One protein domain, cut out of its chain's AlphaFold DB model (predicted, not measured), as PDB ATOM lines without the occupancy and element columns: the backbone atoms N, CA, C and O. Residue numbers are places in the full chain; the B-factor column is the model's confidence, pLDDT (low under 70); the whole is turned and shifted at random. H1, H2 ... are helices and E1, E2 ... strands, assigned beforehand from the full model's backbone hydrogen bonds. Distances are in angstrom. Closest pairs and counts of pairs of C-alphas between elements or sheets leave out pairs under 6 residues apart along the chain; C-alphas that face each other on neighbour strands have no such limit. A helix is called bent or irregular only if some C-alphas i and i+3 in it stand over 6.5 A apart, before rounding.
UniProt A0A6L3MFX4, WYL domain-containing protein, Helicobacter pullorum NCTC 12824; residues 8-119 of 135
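AT A GLANCE: This is residues 8 to 119 of the 135 residues of the protein "WYL domain-containing protein" of Helicobacter pullorum NCTC 12824 (UniProt A0A6L3MFX4). H1 runs through the middle, with H2 and H3 packed crosswise on it and on each other, and the small strand hairpin E1 and E2 beside its later residues 21 to 28. On the far side of H1 from H3, H4 and the short H5 make a corner that is joined more loosely, reached by the long link of residues 75 to 86. The printed part has 112 residues with five named helices and two named strands, in the order H1 H2 H3 E1 E2 H4 H5; the sheet, E1 - E2, is antiparallel, and the class is mostly helix. The whole is compact, with a radius of gyration of the C-alphas of 13.8 A, and rounded, spanning 36 by 31 by 28 A.

HOW THE PARTS SIT: Begin with H1, residues 12 to 28, and look at its residues 17 to 21, which alone touch H2, residues 33 to 40; the closest C-alphas, of Arg 17 and Leu 36, are 7.0 A apart, at a steep tilt of 50 degrees, opposite ways. Residues 14 to 21 of H1 touch residues 50 to 54 of H3, residues 44 to 58, about perpendicular at 87 degrees, closest at the C-alphas of Tyr 18 and Tyr 54, 6.6 A. H2 and H3 touch too, about perpendicular at 82 degrees, with the C-alphas of Thr 33 and Ala 47 closest at 5.3 A. Next find the hairpin of E1, residues 63 to 66, and E2, residues 71 to 74, where N 64 and O 73 are within hydrogen-bond range at 3.0 A, and N 73 and O 64 at 2.8 A. The closest C-alphas of H1 and E2, those of Ala 25 and Pro 74, are 5.5 A apart. H4, residues 87 to 103, is close to H1 but not clearly touching, with the C-alphas of Thr 23 and Tyr 90 closest at 6.3 A. H5, residues 107 to 110, and residues 97 to 102 of H4 touch only at the corner by their link, closest at the C-alphas of Ala 101 and Ala 108, 4.9 A. H3 is apart from H4 and from H5. Every O i to N i+4 pair is within hydrogen-bond range in H1, H2 and H3, against 11 of 13 in H4; H5 is too short for such a pair.

IN THESE COORDINATES: Find C-alpha 12 at (27.054, 52.525, 61.127); from there H1 runs 23.5 A to C-alpha 28. H2 spans 10.8 A, and H3 runs 20.5 A to C-alpha 58 at (16.505, 51.192, 50.910). E1 spans 9.4 A and E2 10.1 A. H4 runs 25.4 A and is irregular: C-alphas 99 and 102 are 7.0 A apart, against about 5 A in a regular helix. H5, 5.2 A long, ends at C-alpha 110, (39.155, 36.616, 45.914).

THE WHOLE: The two C-alphas farthest apart, those of Arg 67 and Val 119, are 40.4 A apart. The printed part has no cut. The link from E2 to H4, 12 residues, is long; the other links between named elements are tight. The mean pLDDT of the printed part is 80.1, and residues 85 to 119 are under 70.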
ATOM      1  N   ALA A   8      20.414  58.336  57.157       70.62
ATOM      2  CA  ALA A   8      20.984  58.911  58.380       70.62
ATOM      3  C   ALA A   8      20.656  58.147  59.683       70.62
ATOM      4  O   ALA A   8      21.286  58.388  60.706       70.62
ATOM      5  N   GLN A   9      19.665  57.252  59.670       80.81
ATOM      6  CA  GLN A   9      19.236  56.460  60.831       80.81
ATOM      7  C   GLN A   9      19.756  55.018  60.787       80.81
ATOM      8  O   GLN A   9      19.547  54.254  61.732       80.81
ATOM      9  N   VAL A  10      20.417  54.630  59.694       84.69
ATOM     10  CA  VAL A  10      21.012  53.304  59.555       84.69
ATOM     11  C   VAL A  10      22.211  53.211  60.495       84.69
ATOM     12  O   VAL A  10      23.087  54.074  60.494       84.69
ATOM     13  N   ARG A  11      22.265  52.144  61.300       87.69
ATOM     14  CA  ARG A  11      23.422  51.874  62.162       87.69
ATOM     15  C   ARG A  11      24.701  51.832  61.328       87.69
ATOM     16  O   ARG A  11      24.720  51.216  60.266       87.69
ATOM     17  N   TRP A  12      25.778  52.422  61.841       73.44
ATOM     18  CA  TRP A  12      27.054  52.525  61.127       73.44
ATOM     19  C   TRP A  12      27.554  51.180  60.579       73.44
ATOM     20  O   TRP A  12      27.954  51.090  59.420       73.44
ATOM     21  N   ASP A  13      27.472  50.114  61.381       78.06
ATOM     22  CA  ASP A  13      27.893  48.772  60.970       78.06
ATOM     23  C   ASP A  13      27.088  48.236  59.780       78.06
ATOM     24  O   ASP A  13      27.644  47.599  58.887       78.06
ATOM     25  N   LEU A  14      25.795  48.545  59.730       87.12
ATOM     26  CA  LEU A  14      24.901  48.146  58.651       87.12
ATOM     27  C   LEU A  14      25.114  49.009  57.400       87.12
ATOM     28  O   LEU A  14      25.142  48.485  56.289       87.12
ATOM     29  N   ALA A  15      25.368  50.308  57.580       85.25
ATOM     30  CA  ALA A  15      25.720  51.212  56.489       85.25
ATOM     31  C   ALA A  15      27.001  50.759  55.766       85.25
ATOM     32  O   ALA A  15      27.058  50.808  54.539       85.25
ATOM     33  N   LEU A  16      28.002  50.238  56.490       80.88
ATOM     34  CA  LEU A  16      29.195  49.640  55.877       80.88
ATOM     35  C   LEU A  16      28.866  48.403  55.027       80.88
ATOM     36  O   LEU A  16      29.439  48.228  53.951       80.88
ATOM     37  N   ARG A  17      27.926  47.558  55.467       89.50
ATOM     38  CA  ARG A  17      27.486  46.393  54.680       89.50
ATOM     39  C   ARG A  17      26.750  46.823  53.418       89.50
ATOM     40  O   ARG A  17      27.005  46.267  52.355       89.50
ATOM     41  N   TYR A  18      25.898  47.839  53.510       92.88
ATOM     42  CA  TYR A  18      25.199  48.402  52.353       92.88
ATOM     43  C   TYR A  18      26.150  49.075  51.364       92.88
ATOM     44  O   TYR A  18      25.981  48.917  50.157       92.88
ATOM     45  N   ARG A  19      27.212  49.724  51.855       87.44
ATOM     46  CA  ARG A  19      28.310  50.192  51.003       87.44
ATOM     47  C   ARG A  19      28.951  49.050  50.230       87.44
ATOM     48  O   ARG A  19      29.074  49.158  49.021       87.44
ATOM     49  N   LEU A  20      29.309  47.944  50.890       86.19
ATOM     50  CA  LEU A  20      29.887  46.788  50.194       86.19
ATOM     51  C   LEU A  20      28.929  46.229  49.129       86.19
ATOM     52  O   LEU A  20      29.364  45.931  48.022       86.19
ATOM     53  N   ILE A  21      27.639  46.101  49.459       92.88
ATOM     54  CA  ILE A  21      26.596  45.649  48.527       92.88
ATOM     55  C   ILE A  21      26.607  46.497  47.256       92.88
ATOM     56  O   ILE A  21      26.650  45.946  46.155       92.88
ATOM     57  N   GLU A  22      26.574  47.821  47.407       91.56
ATOM     58  CA  GLU A  22      26.548  48.733  46.268       91.56
ATOM     59  C   GLU A  22      27.853  48.724  45.493       91.56
ATOM     60  O   GLU A  22      27.820  48.638  44.272       91.56
ATOM     61  N   THR A  23      28.985  48.736  46.190       82.81
ATOM     62  CA  THR A  23      30.313  48.687  45.584       82.81
ATOM     63  C   THR A  23      30.477  47.452  44.701       82.81
ATOM     64  O   THR A  23      30.806  47.581  43.526       82.81
ATOM     65  N   VAL A  24      30.207  46.257  45.232       86.25
ATOM     66  CA  VAL A  24      30.357  45.001  44.478       86.25
ATOM     67  C   VAL A  24      29.370  44.952  43.315       86.25
ATOM     68  O   VAL A  24      29.737  44.601  42.199       86.25
ATOM     69  N   ALA A  25      28.109  45.326  43.540       91.19
ATOM     70  CA  ALA A  25      27.116  45.298  42.473       91.19
ATOM     71  C   ALA A  25      27.430  46.297  41.350       91.19
ATOM     72  O   ALA A  25      27.231  45.969  40.184       91.19
ATOM     73  N   TRP A  26      27.917  47.489  41.695       86.88
ATOM     74  CA  TRP A  26      28.216  48.552  40.741       86.88
ATOM     75  C   TRP A  26      29.497  48.288  39.947       86.88
ATOM     76  O   TRP A  26      29.497  48.443  38.730       86.88
ATOM     77  N   TRP A  27      30.573  47.868  40.619       83.12
ATOM     78  CA  TRP A  27      31.895  47.728  39.998       83.12
ATOM     79  C   TRP A  27      32.192  46.312  39.492       83.12
ATOM     80  O   TRP A  27      32.813  46.160  38.444       83.12
ATOM     81  N   GLU A  28      31.742  45.273  40.197       83.81
ATOM     82  CA  GLU A  28      32.037  43.867  39.862       83.81
ATOM     83  C   GLU A  28      30.858  43.171  39.161       83.81
ATOM     84  O   GLU A  28      30.999  42.080  38.610       83.81
ATOM     85  N   GLY A  29      29.671  43.786  39.180       88.31
ATOM     86  CA  GLY A  29      28.489  43.333  38.444       88.31
ATOM     87  C   GLY A  29      27.774  42.115  39.034       88.31
ATOM     88  O   GLY A  29      26.678  41.778  38.584       88.31
ATOM     89  N   ARG A  30      28.336  41.451  40.055       92.94
ATOM     90  CA  ARG A  30      27.719  40.277  40.692       92.94
ATOM     91  C   ARG A  30      27.971  40.228  42.193       92.94
ATOM     92  O   ARG A  30      29.001  39.763  42.667       92.94
ATOM     93  N   LEU A  31      26.936  40.549  42.953       94.25
ATOM     94  CA  LEU A  31      26.918  40.404  44.398       94.25
ATOM     95  C   LEU A  31      26.443  39.008  44.823       94.25
ATOM     96  O   LEU A  31      25.450  38.463  44.341       94.25
ATOM     97  N   THR A  32      27.113  38.445  45.819       95.38
ATOM     98  CA  THR A  32      26.702  37.208  46.497       95.38
ATOM     99  C   THR A  32      26.873  37.360  48.003       95.38
ATOM    100  O   THR A  32      27.619  38.227  48.457       95.38
ATOM    101  N   THR A  33      26.250  36.475  48.788       94.50
ATOM    102  CA  THR A  33      26.444  36.445  50.247       94.50
ATOM    103  C   THR A  33      27.909  36.257  50.646       94.50
ATOM    104  O   THR A  33      28.280  36.701  51.725       94.50
ATOM    105  N   VAL A  34      28.733  35.636  49.788       88.69
ATOM    106  CA  VAL A  34      30.151  35.351  50.067       88.69
ATOM    107  C   VAL A  34      30.948  36.633  50.309       88.69
ATOM    108  O   VAL A  34      31.736  36.680  51.249       88.69
ATOM    109  N   HIS A  35      30.674  37.698  49.550       88.19
ATOM    110  CA  HIS A  35      31.335  38.994  49.731       88.19
ATOM    111  C   HIS A  35      31.123  39.539  51.147       88.19
ATOM    112  O   HIS A  35      32.073  39.964  51.803       88.19
ATOM    113  N   LEU A  36      29.883  39.481  51.648       87.69
ATOM    114  CA  LEU A  36      29.555  39.952  52.992       87.69
ATOM    115  C   LEU A  36      30.154  39.040  54.066       87.69
ATOM    116  O   LEU A  36      30.689  39.541  55.053       87.69
ATOM    117  N   THR A  37      30.089  37.717  53.889       86.69
ATOM    118  CA  THR A  37      30.652  36.785  54.877       86.69
ATOM    119  C   THR A  37      32.169  36.926  54.982       86.69
ATOM    120  O   THR A  37      32.690  36.959  56.089       86.69
ATOM    121  N   GLN A  38      32.875  37.071  53.858       80.81
ATOM    122  CA  GLN A  38      34.331  37.239  53.846       80.81
ATOM    123  C   GLN A  38      34.763  38.611  54.373       80.81
ATOM    124  O   GLN A  38      35.728  38.696  55.122       80.81
ATOM    125  N   SER A  39      34.036  39.680  54.032       77.38
ATOM    126  CA  SER A  39      34.426  41.041  54.434       77.38
ATOM    127  C   SER A  39      34.103  41.361  55.896       77.38
ATOM    128  O   SER A  39      34.807  42.153  56.520       77.38
ATOM    129  N   PHE A  40      33.037  40.771  56.451       79.50
ATOM    130  CA  PHE A  40      32.538  41.108  57.792       79.50
ATOM    131  C   PHE A  40      32.556  39.942  58.790       79.50
ATOM    132  O   PHE A  40      32.163  40.139  59.937       79.50
ATOM    133  N   GLY A  41      32.952  38.731  58.381       81.12
ATOM    134  CA  GLY A  41      32.966  37.553  59.259       81.12
ATOM    135  C   GLY A  41      31.577  37.110  59.738       81.12
ATOM    136  O   GLY A  41      31.455  36.437  60.758       81.12
ATOM    137  N   ILE A  42      30.510  37.514  59.041       87.94
ATOM    138  CA  ILE A  42      29.125  37.195  59.414       87.94
ATOM    139  C   ILE A  42      28.659  35.872  58.805       87.94
ATOM    140  O   ILE A  42      29.185  35.412  57.791       87.94
ATOM    141  N   SER A  43      27.622  35.267  59.389       95.44
ATOM    142  CA  SER A  43      27.023  34.049  58.839       95.44
ATOM    143  C   SER A  43      26.346  34.306  57.488       95.44
ATOM    144  O   SER A  43      25.860  35.405  57.200       95.44
ATOM    145  N   ARG A  44      26.223  33.257  56.664       95.38
ATOM    146  CA  ARG A  44      25.508  33.332  55.378       95.38
ATOM    147  C   ARG A  44      24.047  33.769  55.537       95.38
ATOM    148  O   ARG A  44      23.536  34.496  54.689       95.38
ATOM    149  N   GLN A  45      23.379  33.340  56.610       97.75
ATOM    150  CA  GLN A  45      22.007  33.761  56.910       97.75
ATOM    151  C   GLN A  45      21.937  35.262  57.201       97.75
ATOM    152  O   GLN A  45      21.055  35.934  56.668       97.75
ATOM    153  N   GLN A  46      22.889  35.798  57.973       97.19
ATOM    154  CA  GLN A  46      22.948  37.231  58.244       97.19
ATOM    155  C   GLN A  46      23.257  38.028  56.974       97.19
ATOM    156  O   GLN A  46      22.564  38.997  56.693       97.19
ATOM    157  N   ALA A  47      24.210  37.576  56.155       96.19
ATOM    158  CA  ALA A  47      24.501  38.198  54.865       96.19
ATOM    159  C   ALA A  47      23.267  38.231  53.944       96.19
ATOM    160  O   ALA A  47      22.974  39.250  53.325       96.19
ATOM    161  N   SER A  48      22.513  37.129  53.875       97.69
ATOM    162  CA  SER A  48      21.262  37.071  53.109       97.69
ATOM    163  C   SER A  48      20.217  38.047  53.655       97.69
ATOM    164  O   SER A  48      19.564  38.758  52.890       97.69
ATOM    165  N   LYS A  49      20.075  38.122  54.983       97.81
ATOM    166  CA  LYS A  49      19.177  39.074  55.641       97.81
ATOM    167  C   LYS A  49      19.551  40.514  55.295       97.81
ATOM    168  O   LYS A  49      18.672  41.260  54.890       97.81
ATOM    169  N   ASP A  50      20.830  40.867  55.374       96.69
ATOM    170  CA  ASP A  50      21.310  42.221  55.085       96.69
ATOM    171  C   ASP A  50      21.050  42.621  53.625       96.69
ATOM    172  O   ASP A  50      20.565  43.722  53.373       96.69
ATOM    173  N   ILE A  51      21.285  41.717  52.661       97.38
ATOM    174  CA  ILE A  51      20.958  41.962  51.244       97.38
ATOM    175  C   ILE A  51      19.453  42.186  51.064       97.38
ATOM    176  O   ILE A  51      19.036  43.124  50.386       97.38
ATOM    177  N   ASN A  52      18.617  41.356  51.689       97.12
ATOM    178  CA  ASN A  52      17.166  41.493  51.574       97.12
ATOM    179  C   ASN A  52      16.651  42.770  52.247       97.12
ATOM    180  O   ASN A  52      15.776  43.432  51.690       97.12
ATOM    181  N   THR A  53      17.189  43.157  53.404       96.06
ATOM    182  CA  THR A  53      16.850  44.428  54.059       96.06
ATOM    183  C   THR A  53      17.279  45.612  53.198       96.06
ATOM    184  O   THR A  53      16.472  46.508  52.974       96.06
ATOM    185  N   TYR A  54      18.481  45.579  52.614       96.06
ATOM    186  CA  TYR A  54      18.927  46.596  51.659       96.06
ATOM    187  C   TYR A  54      17.937  46.770  50.498       96.06
ATOM    188  O   TYR A  54      17.467  47.880  50.240       96.06
ATOM    189  N   ILE A  55      17.574  45.667  49.833       95.81
ATOM    190  CA  ILE A  55      16.638  45.684  48.704       95.81
ATOM    191  C   ILE A  55      15.270  46.203  49.161       95.81
ATOM    192  O   ILE A  55      14.699  47.089  48.541       95.81
ATOM    193  N   THR A  56      14.725  45.672  50.250       94.81
ATOM    194  CA  THR A  56      13.337  45.963  50.639       94.81
ATOM    195  C   THR A  56      13.150  47.346  51.258       94.81
ATOM    196  O   THR A  56      12.117  47.975  51.022       94.81
ATOM    197  N   GLU A  57      14.119  47.832  52.033       93.06
ATOM    198  CA  GLU A  57      13.966  49.048  52.840       93.06
ATOM    199  C   GLU A  57      14.643  50.276  52.227       93.06
ATOM    200  O   GLU A  57      14.178  51.395  52.454       93.06
ATOM    201  N   HIS A  58      15.691  50.085  51.418       92.69
ATOM    202  CA  HIS A  58      16.505  51.192  50.910       92.69
ATOM    203  C   HIS A  58      16.504  51.292  49.381       92.69
ATOM    204  O   HIS A  58      16.261  52.375  48.851       92.69
ATOM    205  N   ALA A  59      16.723  50.187  48.664       93.44
ATOM    206  CA  ALA A  59      16.996  50.217  47.226       93.44
ATOM    207  C   ALA A  59      16.300  49.087  46.432       93.44
ATOM    208  O   ALA A  59      16.960  48.246  45.811       93.44
ATOM    209  N   PRO A  60      14.955  49.082  46.362       94.38
ATOM    210  CA  PRO A  60      14.176  47.979  45.777       94.38
ATOM    211  C   PRO A  60      14.379  47.781  44.278       94.38
ATOM    212  O   PRO A  60      14.001  46.751  43.731       94.38
ATOM    213  N   LYS A  61      14.965  48.771  43.607       95.69
ATOM    214  CA  LYS A  61      15.220  48.757  42.170       95.69
ATOM    215  C   LYS A  61      16.685  48.524  41.830       95.69
ATOM    216  O   LYS A  61      16.993  48.448  40.650       95.69
ATOM    217  N   ASN A  62      17.585  48.406  42.806       95.44
ATOM    218  CA  ASN A  62      19.011  48.324  42.504       95.44
ATOM    219  C   ASN A  62      19.438  46.922  42.085       95.44
ATOM    220  O   ASN A  62      20.214  46.788  41.150       95.44
ATOM    221  N   LEU A  63      18.912  45.874  42.712       96.88
ATOM    222  CA  LEU A  63      19.403  44.514  42.503       96.88
ATOM    223  C   LEU A  63      18.322  43.598  41.945       96.88
ATOM    224  O   LEU A  63      17.168  43.652  42.359       96.88
ATOM    225  N   THR A  64      18.713  42.714  41.033       96.00
ATOM    226  CA  THR A  64      17.877  41.610  40.547       96.00
ATOM    227  C   THR A  64      18.623  40.300  40.750       96.00
ATOM    228  O   THR A  64      19.820  40.227  40.496       96.00
ATOM    229  N   TYR A  65      17.941  39.266  41.241       96.12
ATOM    230  CA  TYR A  65      18.565  37.954  41.395       96.12
ATOM    231  C   TYR A  65      18.593  37.216  40.056       96.12
ATOM    232  O   TYR A  65      17.543  36.927  39.479       96.12
ATOM    233  N   ASP A  66      19.791  36.873  39.596       95.75
ATOM    234  CA  ASP A  66      20.024  36.066  38.408       95.75
ATOM    235  C   ASP A  66      20.296  34.606  38.814       95.75
ATOM    236  O   ASP A  66      21.246  34.280  39.538       95.75
ATOM    237  N   ARG A  67      19.425  33.708  38.338       94.00
ATOM    238  CA  ARG A  67      19.474  32.270  38.633       94.00
ATOM    239  C   ARG A  67      20.588  31.539  37.884       94.00
ATOM    240  O   ARG A  67      21.067  30.532  38.403       94.00
ATOM    241  N   GLN A  68      20.992  32.010  36.705       93.56
ATOM    242  CA  GLN A  68      22.018  31.356  35.890       93.56
ATOM    243  C   GLN A  68      23.389  31.514  36.545       93.56
ATOM    244  O   GLN A  68      24.087  30.529  36.780       93.56
ATOM    245  N   ILE A  69      23.733  32.740  36.943       91.56
ATOM    246  CA  ILE A  69      25.012  33.030  37.607       91.56
ATOM    247  C   ILE A  69      24.940  32.900  39.136       91.56
ATOM    248  O   ILE A  69      25.945  33.090  39.824       91.56
ATOM    249  N   LYS A  70      23.764  32.586  39.700       93.81
ATOM    250  CA  LYS A  70      23.521  32.402  41.143       93.81
ATOM    251  C   LYS A  70      23.996  33.601  41.977       93.81
ATOM    252  O   LYS A  70      24.802  33.444  42.897       93.81
ATOM    253  N   GLY A  71      23.531  34.802  41.644       93.75
ATOM    254  CA  GLY A  71      23.933  36.045  42.311       93.75
ATOM    255  C   GLY A  71      22.980  37.205  42.036       93.75
ATOM    256  O   GLY A  71      22.074  37.090  41.221       93.75
ATOM    257  N   TYR A  72      23.179  38.319  42.731       97.25
ATOM    258  CA  TYR A  72      22.456  39.564  42.498       97.25
ATOM    259  C   TYR A  72      23.241  40.432  41.518       97.25
ATOM    260  O   TYR A  72      24.414  40.716  41.754       97.25
ATOM    261  N   VAL A  73      22.591  40.860  40.443       96.00
ATOM    262  CA  VAL A  73      23.160  41.747  39.422       96.00
ATOM    263  C   VAL A  73      22.579  43.154  39.555       96.00
ATOM    264  O   VAL A  73      21.431  43.292  40.004       96.00
ATOM    265  N   PRO A  74      23.330  44.203  39.175       96.12
ATOM    266  CA  PRO A  74      22.787  45.548  39.111       96.12
ATOM    267  C   PRO A  74      21.677  45.612  38.057       96.12
ATOM    268  O   PRO A  74      21.796  45.087  36.949       96.12
ATOM    269  N   SER A  75      20.567  46.250  38.406       95.62
ATOM    270  CA  SER A  75      19.477  46.498  37.469       95.62
ATOM    271  C   SER A  75      19.765  47.737  36.612       95.62
ATOM    272  O   SER A  75      20.572  48.594  36.965       95.62
ATOM    273  N   LYS A  76      19.014  47.907  35.519       92.69
ATOM    274  CA  LYS A  76      19.071  49.127  34.687       92.69
ATOM    275  C   LYS A  76      18.669  50.410  35.434       92.69
ATOM    276  O   LYS A  76      18.910  51.501  34.938       92.69
ATOM    277  N   GLN A  77      18.005  50.283  36.583       93.88
ATOM    278  CA  GLN A  77      17.552  51.388  37.431       93.88
ATOM    279  C   GLN A  77      18.432  51.549  38.680       93.88
ATOM    280  O   GLN A  77      18.010  52.212  39.628       93.88
ATOM    281  N   PHE A  78      19.613  50.920  38.709       93.19
ATOM    282  CA  PHE A  78      20.524  51.017  39.841       93.19
ATOM    283  C   PHE A  78      20.903  52.476  40.100       93.19
ATOM    284  O   PHE A  78      21.454  53.149  39.230       93.19
ATOM    285  N   LYS A  79      20.634  52.946  41.319       91.19
ATOM    286  CA  LYS A  79      21.074  54.251  41.808       91.19
ATOM    287  C   LYS A  79      21.772  54.078  43.161       91.19
ATOM    288  O   LYS A  79      21.080  53.714  44.115       91.19
ATOM    289  N   PRO A  80      23.091  54.321  43.264       88.94
ATOM    290  CA  PRO A  80      23.801  54.217  44.535       88.94
ATOM    291  C   PRO A  80      23.201  55.156  45.594       88.94
ATOM    292  O   PRO A  80      22.803  56.279  45.274       88.94
ATOM    293  N   LEU A  81      23.095  54.681  46.835       90.19
ATOM    294  CA  LEU A  81      22.576  55.431  47.988       90.19
ATOM    295  C   LEU A  81      23.581  55.526  49.142       90.19
ATOM    296  O   LEU A  81      23.487  56.436  49.962       90.19
ATOM    297  N   PHE A  82      24.499  54.570  49.243       86.31
ATOM    298  CA  PHE A  82      25.463  54.430  50.332       86.31
ATOM    299  C   PHE A  82      26.905  54.672  49.884       86.31
ATOM    300  O   PHE A  82      27.750  54.954  50.743       86.31
ATOM    301  N   ILE A  83      27.181  54.573  48.581       77.81
ATOM    302  CA  ILE A  83      28.465  54.934  47.968       77.81
ATOM    303  C   ILE A  83      28.325  56.195  47.117       77.81
ATOM    304  O   ILE A  83      27.283  56.424  46.502       77.81
ATOM    305  N   ASP A  84      29.403  56.968  47.051       70.06
ATOM    306  CA  ASP A  84      29.578  57.956  45.994       70.06
ATOM    307  C   ASP A  84      30.033  57.235  44.716       70.06
ATOM    308  O   ASP A  84      30.657  56.171  44.772       70.06
ATOM    309  N   ASP A  85      29.760  57.818  43.553       63.09
ATOM    310  CA  ASP A  85      30.182  57.318  42.234       63.09
ATOM    311  C   ASP A  85      31.713  57.348  42.016       63.09
ATOM    312  O   ASP A  85      32.221  56.952  40.966       63.09
ATOM    313  N   SER A  86      32.470  57.768  43.029       65.19
ATOM    314  CA  SER A  86      33.923  57.823  43.015       65.19
ATOM    315  C   SER A  86      34.567  56.443  43.204       65.19
ATOM    316  O   SER A  86      34.415  55.789  44.240       65.19
ATOM    317  N   ALA A  87      35.416  56.050  42.250       59.31
ATOM    318  CA  ALA A  87      36.249  54.842  42.315       59.31
ATOM    319  C   ALA A  87      37.153  54.774  43.570       59.31
ATOM    320  O   ALA A  87      37.580  53.695  43.980       59.31
ATOM    321  N   SER A  88      37.406  55.913  44.222       58.06
ATOM    322  CA  SER A  88      38.204  56.031  45.450       58.06
ATOM    323  C   SER A  88      37.694  55.141  46.587       58.06
ATOM    324  O   SER A  88      38.485  54.520  47.296       58.06
ATOM    325  N   ALA A  89      36.370  55.053  46.759       58.44
ATOM    326  CA  ALA A  89      35.759  54.261  47.826       58.44
ATOM    327  C   ALA A  89      35.941  52.752  47.592       58.44
ATOM    328  O   ALA A  89      36.196  52.003  48.537       58.44
ATOM    329  N   TYR A  90      35.870  52.320  46.328       64.19
ATOM    330  CA  TYR A  90      36.146  50.940  45.933       64.19
ATOM    331  C   TYR A  90      37.617  50.581  46.156       64.19
ATOM    332  O   TYR A  90      37.918  49.577  46.799       64.19
ATOM    333  N   LEU A  91      38.533  51.445  45.712       63.09
ATOM    334  CA  LEU A  91      39.972  51.241  45.881       63.09
ATOM    335  C   LEU A  91      40.384  51.184  47.357       63.09
ATOM    336  O   LEU A  91      41.214  50.356  47.724       63.09
ATOM    337  N   HIS A  92      39.782  52.003  48.222       64.88
ATOM    338  CA  HIS A  92      40.056  51.957  49.658       64.88
ATOM    339  C   HIS A  92      39.563  50.650  50.304       64.88
ATOM    340  O   HIS A  92      40.256  50.086  51.152       64.88
ATOM    341  N   LEU A  93      38.410  50.124  49.875       63.50
ATOM    342  CA  LEU A  93      37.902  48.826  50.328       63.50
ATOM    343  C   LEU A  93      38.807  47.671  49.874       63.50
ATOM    344  O   LEU A  93      39.150  46.807  50.682       63.50
ATOM    345  N   LEU A  94      39.253  47.692  48.612       63.38
ATOM    346  CA  LEU A  94      40.231  46.735  48.087       63.38
ATOM    347  C   LEU A  94      41.562  46.810  48.839       63.38
ATOM    348  O   LEU A  94      42.119  45.775  49.189       63.38
ATOM    349  N   TYR A  95      42.053  48.015  49.133       63.72
ATOM    350  CA  TYR A  95      43.282  48.218  49.897       63.72
ATOM    351  C   TYR A  95      43.179  47.643  51.314       63.72
ATOM    352  O   TYR A  95      44.058  46.897  51.737       63.72
ATOM    353  N   GLN A  96      42.087  47.915  52.036       62.47
ATOM    354  CA  GLN A  96      41.873  47.362  53.378       62.47
ATOM    355  C   GLN A  96      41.776  45.833  53.367       62.47
ATOM    356  O   GLN A  96      42.306  45.173  54.263       62.47
ATOM    357  N   ASN A  97      41.124  45.264  52.353       61.09
ATOM    358  CA  ASN A  97      41.040  43.819  52.179       61.09
ATOM    359  C   ASN A  97      42.400  43.210  51.802       61.09
ATOM    360  O   ASN A  97      42.753  42.166  52.339       61.09
ATOM    361  N   ASN A  98      43.199  43.876  50.963       59.12
ATOM    362  CA  ASN A  98      44.556  43.450  50.608       59.12
ATOM    363  C   ASN A  98      45.506  43.512  51.815       59.12
ATOM    364  O   ASN A  98      46.186  42.536  52.105       59.12
ATOM    365  N   ALA A  99      45.466  44.583  52.611       60.12
ATOM    366  CA  ALA A  99      46.244  44.688  53.849       60.12
ATOM    367  C   ALA A  99      45.918  43.567  54.858       60.12
ATOM    368  O   ALA A  99      46.764  43.173  55.656       60.12
ATOM    369  N   ARG A 100      44.691  43.031  54.817       60.50
ATOM    370  CA  ARG A 100      44.251  41.889  55.634       60.50
ATOM    371  C   ARG A 100      44.481  40.534  54.969       60.50
ATOM    372  O   ARG A 100      44.427  39.521  55.659       60.50
ATOM    373  N   ALA A 101      44.741  40.496  53.665       58.28
ATOM    374  CA  ALA A 101      44.915  39.269  52.894       58.28
ATOM    375  C   ALA A 101      46.026  38.335  53.419       58.28
ATOM    376  O   ALA A 101      45.819  37.125  53.355       58.28
ATOM    377  N   PRO A 102      47.146  38.819  54.006       60.38
ATOM    378  CA  PRO A 102      48.132  37.946  54.652       60.38
ATOM    379  C   PRO A 102      47.596  37.203  55.883       60.38
ATOM    380  O   PRO A 102      48.184  36.215  56.312       60.38
ATOM    381  N   HIS A 103      46.506  37.692  56.476       58.94
ATOM    382  CA  HIS A 103      45.970  37.219  57.753       58.94
ATOM    383  C   HIS A 103      44.598  36.547  57.626       58.94
ATOM    384  O   HIS A 103      44.075  36.050  58.622       58.94
ATOM    385  N   VAL A 104      44.003  36.528  56.427       54.91
ATOM    386  CA  VAL A 104      42.696  35.912  56.172       54.91
ATOM    387  C   VAL A 104      42.789  34.956  54.989       54.91
ATOM    388  O   VAL A 104      42.971  35.356  53.839       54.91
ATOM    389  N   GLU A 105      42.638  33.670  55.287       49.03
ATOM    390  CA  GLU A 105      42.738  32.586  54.316       49.03
ATOM    391  C   GLU A 105      41.679  32.729  53.204       49.03
ATOM    392  O   GLU A 105      40.496  32.955  53.461       49.03
ATOM    393  N   GLY A 106      42.108  32.649  51.940       51.25
ATOM    394  CA  GLY A 106      41.235  32.767  50.762       51.25
ATOM    395  C   GLY A 106      40.893  34.198  50.316       51.25
ATOM    396  O   GLY A 106      40.393  34.374  49.204       51.25
ATOM    397  N   LEU A 107      41.208  35.226  51.112       56.00
ATOM    398  CA  LEU A 107      40.920  36.623  50.756       56.00
ATOM    399  C   LEU A 107      41.851  37.140  49.646       56.00
ATOM    400  O   LEU A 107      41.413  37.864  48.757       56.00
ATOM    401  N   ALA A 108      43.113  36.699  49.639       52.75
ATOM    402  CA  ALA A 108      44.075  37.016  48.581       52.75
ATOM    403  C   ALA A 108      43.620  36.518  47.195       52.75
ATOM    404  O   ALA A 108      43.776  37.224  46.204       52.75
ATOM    405  N   LEU A 109      43.022  35.323  47.130       52.09
ATOM    406  CA  LEU A 109      42.507  34.724  45.891       52.09
ATOM    407  C   LEU A 109      41.258  35.449  45.376       52.09
ATOM    408  O   LEU A 109      41.131  35.647  44.172       52.09
ATOM    409  N   ALA A 110      40.370  35.884  46.276       49.88
ATOM    410  CA  ALA A 110      39.155  36.616  45.914       49.88
ATOM    411  C   ALA A 110      39.443  37.970  45.231       49.88
ATOM    412  O   ALA A 110      38.651  38.411  44.405       49.88
ATOM    413  N   TYR A 111      40.591  38.590  45.531       54.81
ATOM    414  CA  TYR A 111      41.004  39.893  44.990       54.81
ATOM    415  C   TYR A 111      42.288  39.834  44.140       54.81
ATOM    416  O   TYR A 111      42.857  40.875  43.801       54.81
ATOM    417  N   ALA A 112      42.740  38.635  43.749       50.88
ATOM    418  CA  ALA A 112      43.981  38.428  42.991       50.88
ATOM    419  C   ALA A 112      43.995  39.134  41.620       50.88
ATOM    420  O   ALA A 112      45.057  39.367  41.048       50.88
ATOM    421  N   HIS A 113      42.820  39.492  41.097       47.12
ATOM    422  CA  HIS A 113      42.650  40.161  39.805       47.12
ATOM    423  C   HIS A 113      42.696  41.697  39.886       47.12
ATOM    424  O   HIS A 113      42.538  42.366  38.868       47.12
ATOM    425  N   THR A 114      42.926  42.268  41.073       50.34
ATOM    426  CA  THR A 114      42.986  43.721  41.293       50.34
ATOM    427  C   THR A 114      44.291  44.122  41.978       50.34
ATOM    428  O   THR A 114      44.642  43.586  43.028       50.34
ATOM    429  N   LYS A 115      45.018  45.087  41.401       51.59
ATOM    430  CA  LYS A 115      46.253  45.651  41.969       51.59
ATOM    431  C   LYS A 115      45.999  47.106  42.360       51.59
ATOM    432  O   LYS A 115      45.745  47.939  41.495       51.59
ATOM    433  N   VAL A 116      46.071  47.408  43.654       58.25
ATOM    434  CA  VAL A 116      46.069  48.798  44.130       58.25
ATOM    435  C   VAL A 116      47.455  49.381  43.855       58.25
ATOM    436  O   VAL A 116      48.459  48.799  44.265       58.25
ATOM    437  N   LEU A 117      47.512  50.491  43.120       58.66
ATOM    438  CA  LEU A 117      48.745  51.255  42.942       58.66
ATOM    439  C   LEU A 117      48.943  52.139  44.172       58.66
ATOM    440  O   LEU A 117      48.066  52.934  44.511       58.66
ATOM    441  N   GLU A 118      50.080  51.991  44.840       57.22
ATOM    442  CA  GLU A 118      50.428  52.857  45.962       57.22
ATOM    443  C   GLU A 118      50.856  54.229  45.446       57.22
ATOM    444  O   GLU A 118      51.559  54.352  44.438       57.22
ATOM    445  N   VAL A 119      50.414  55.279  46.139       65.44
ATOM    446  CA  VAL A 119      50.945  56.618  45.890       65.44
ATOM    447  C   VAL A 119      52.428  56.582  46.270       65.44
ATOM    448  O   VAL A 119      52.738  56.084  47.353       65.44
TER     449      VAL A 119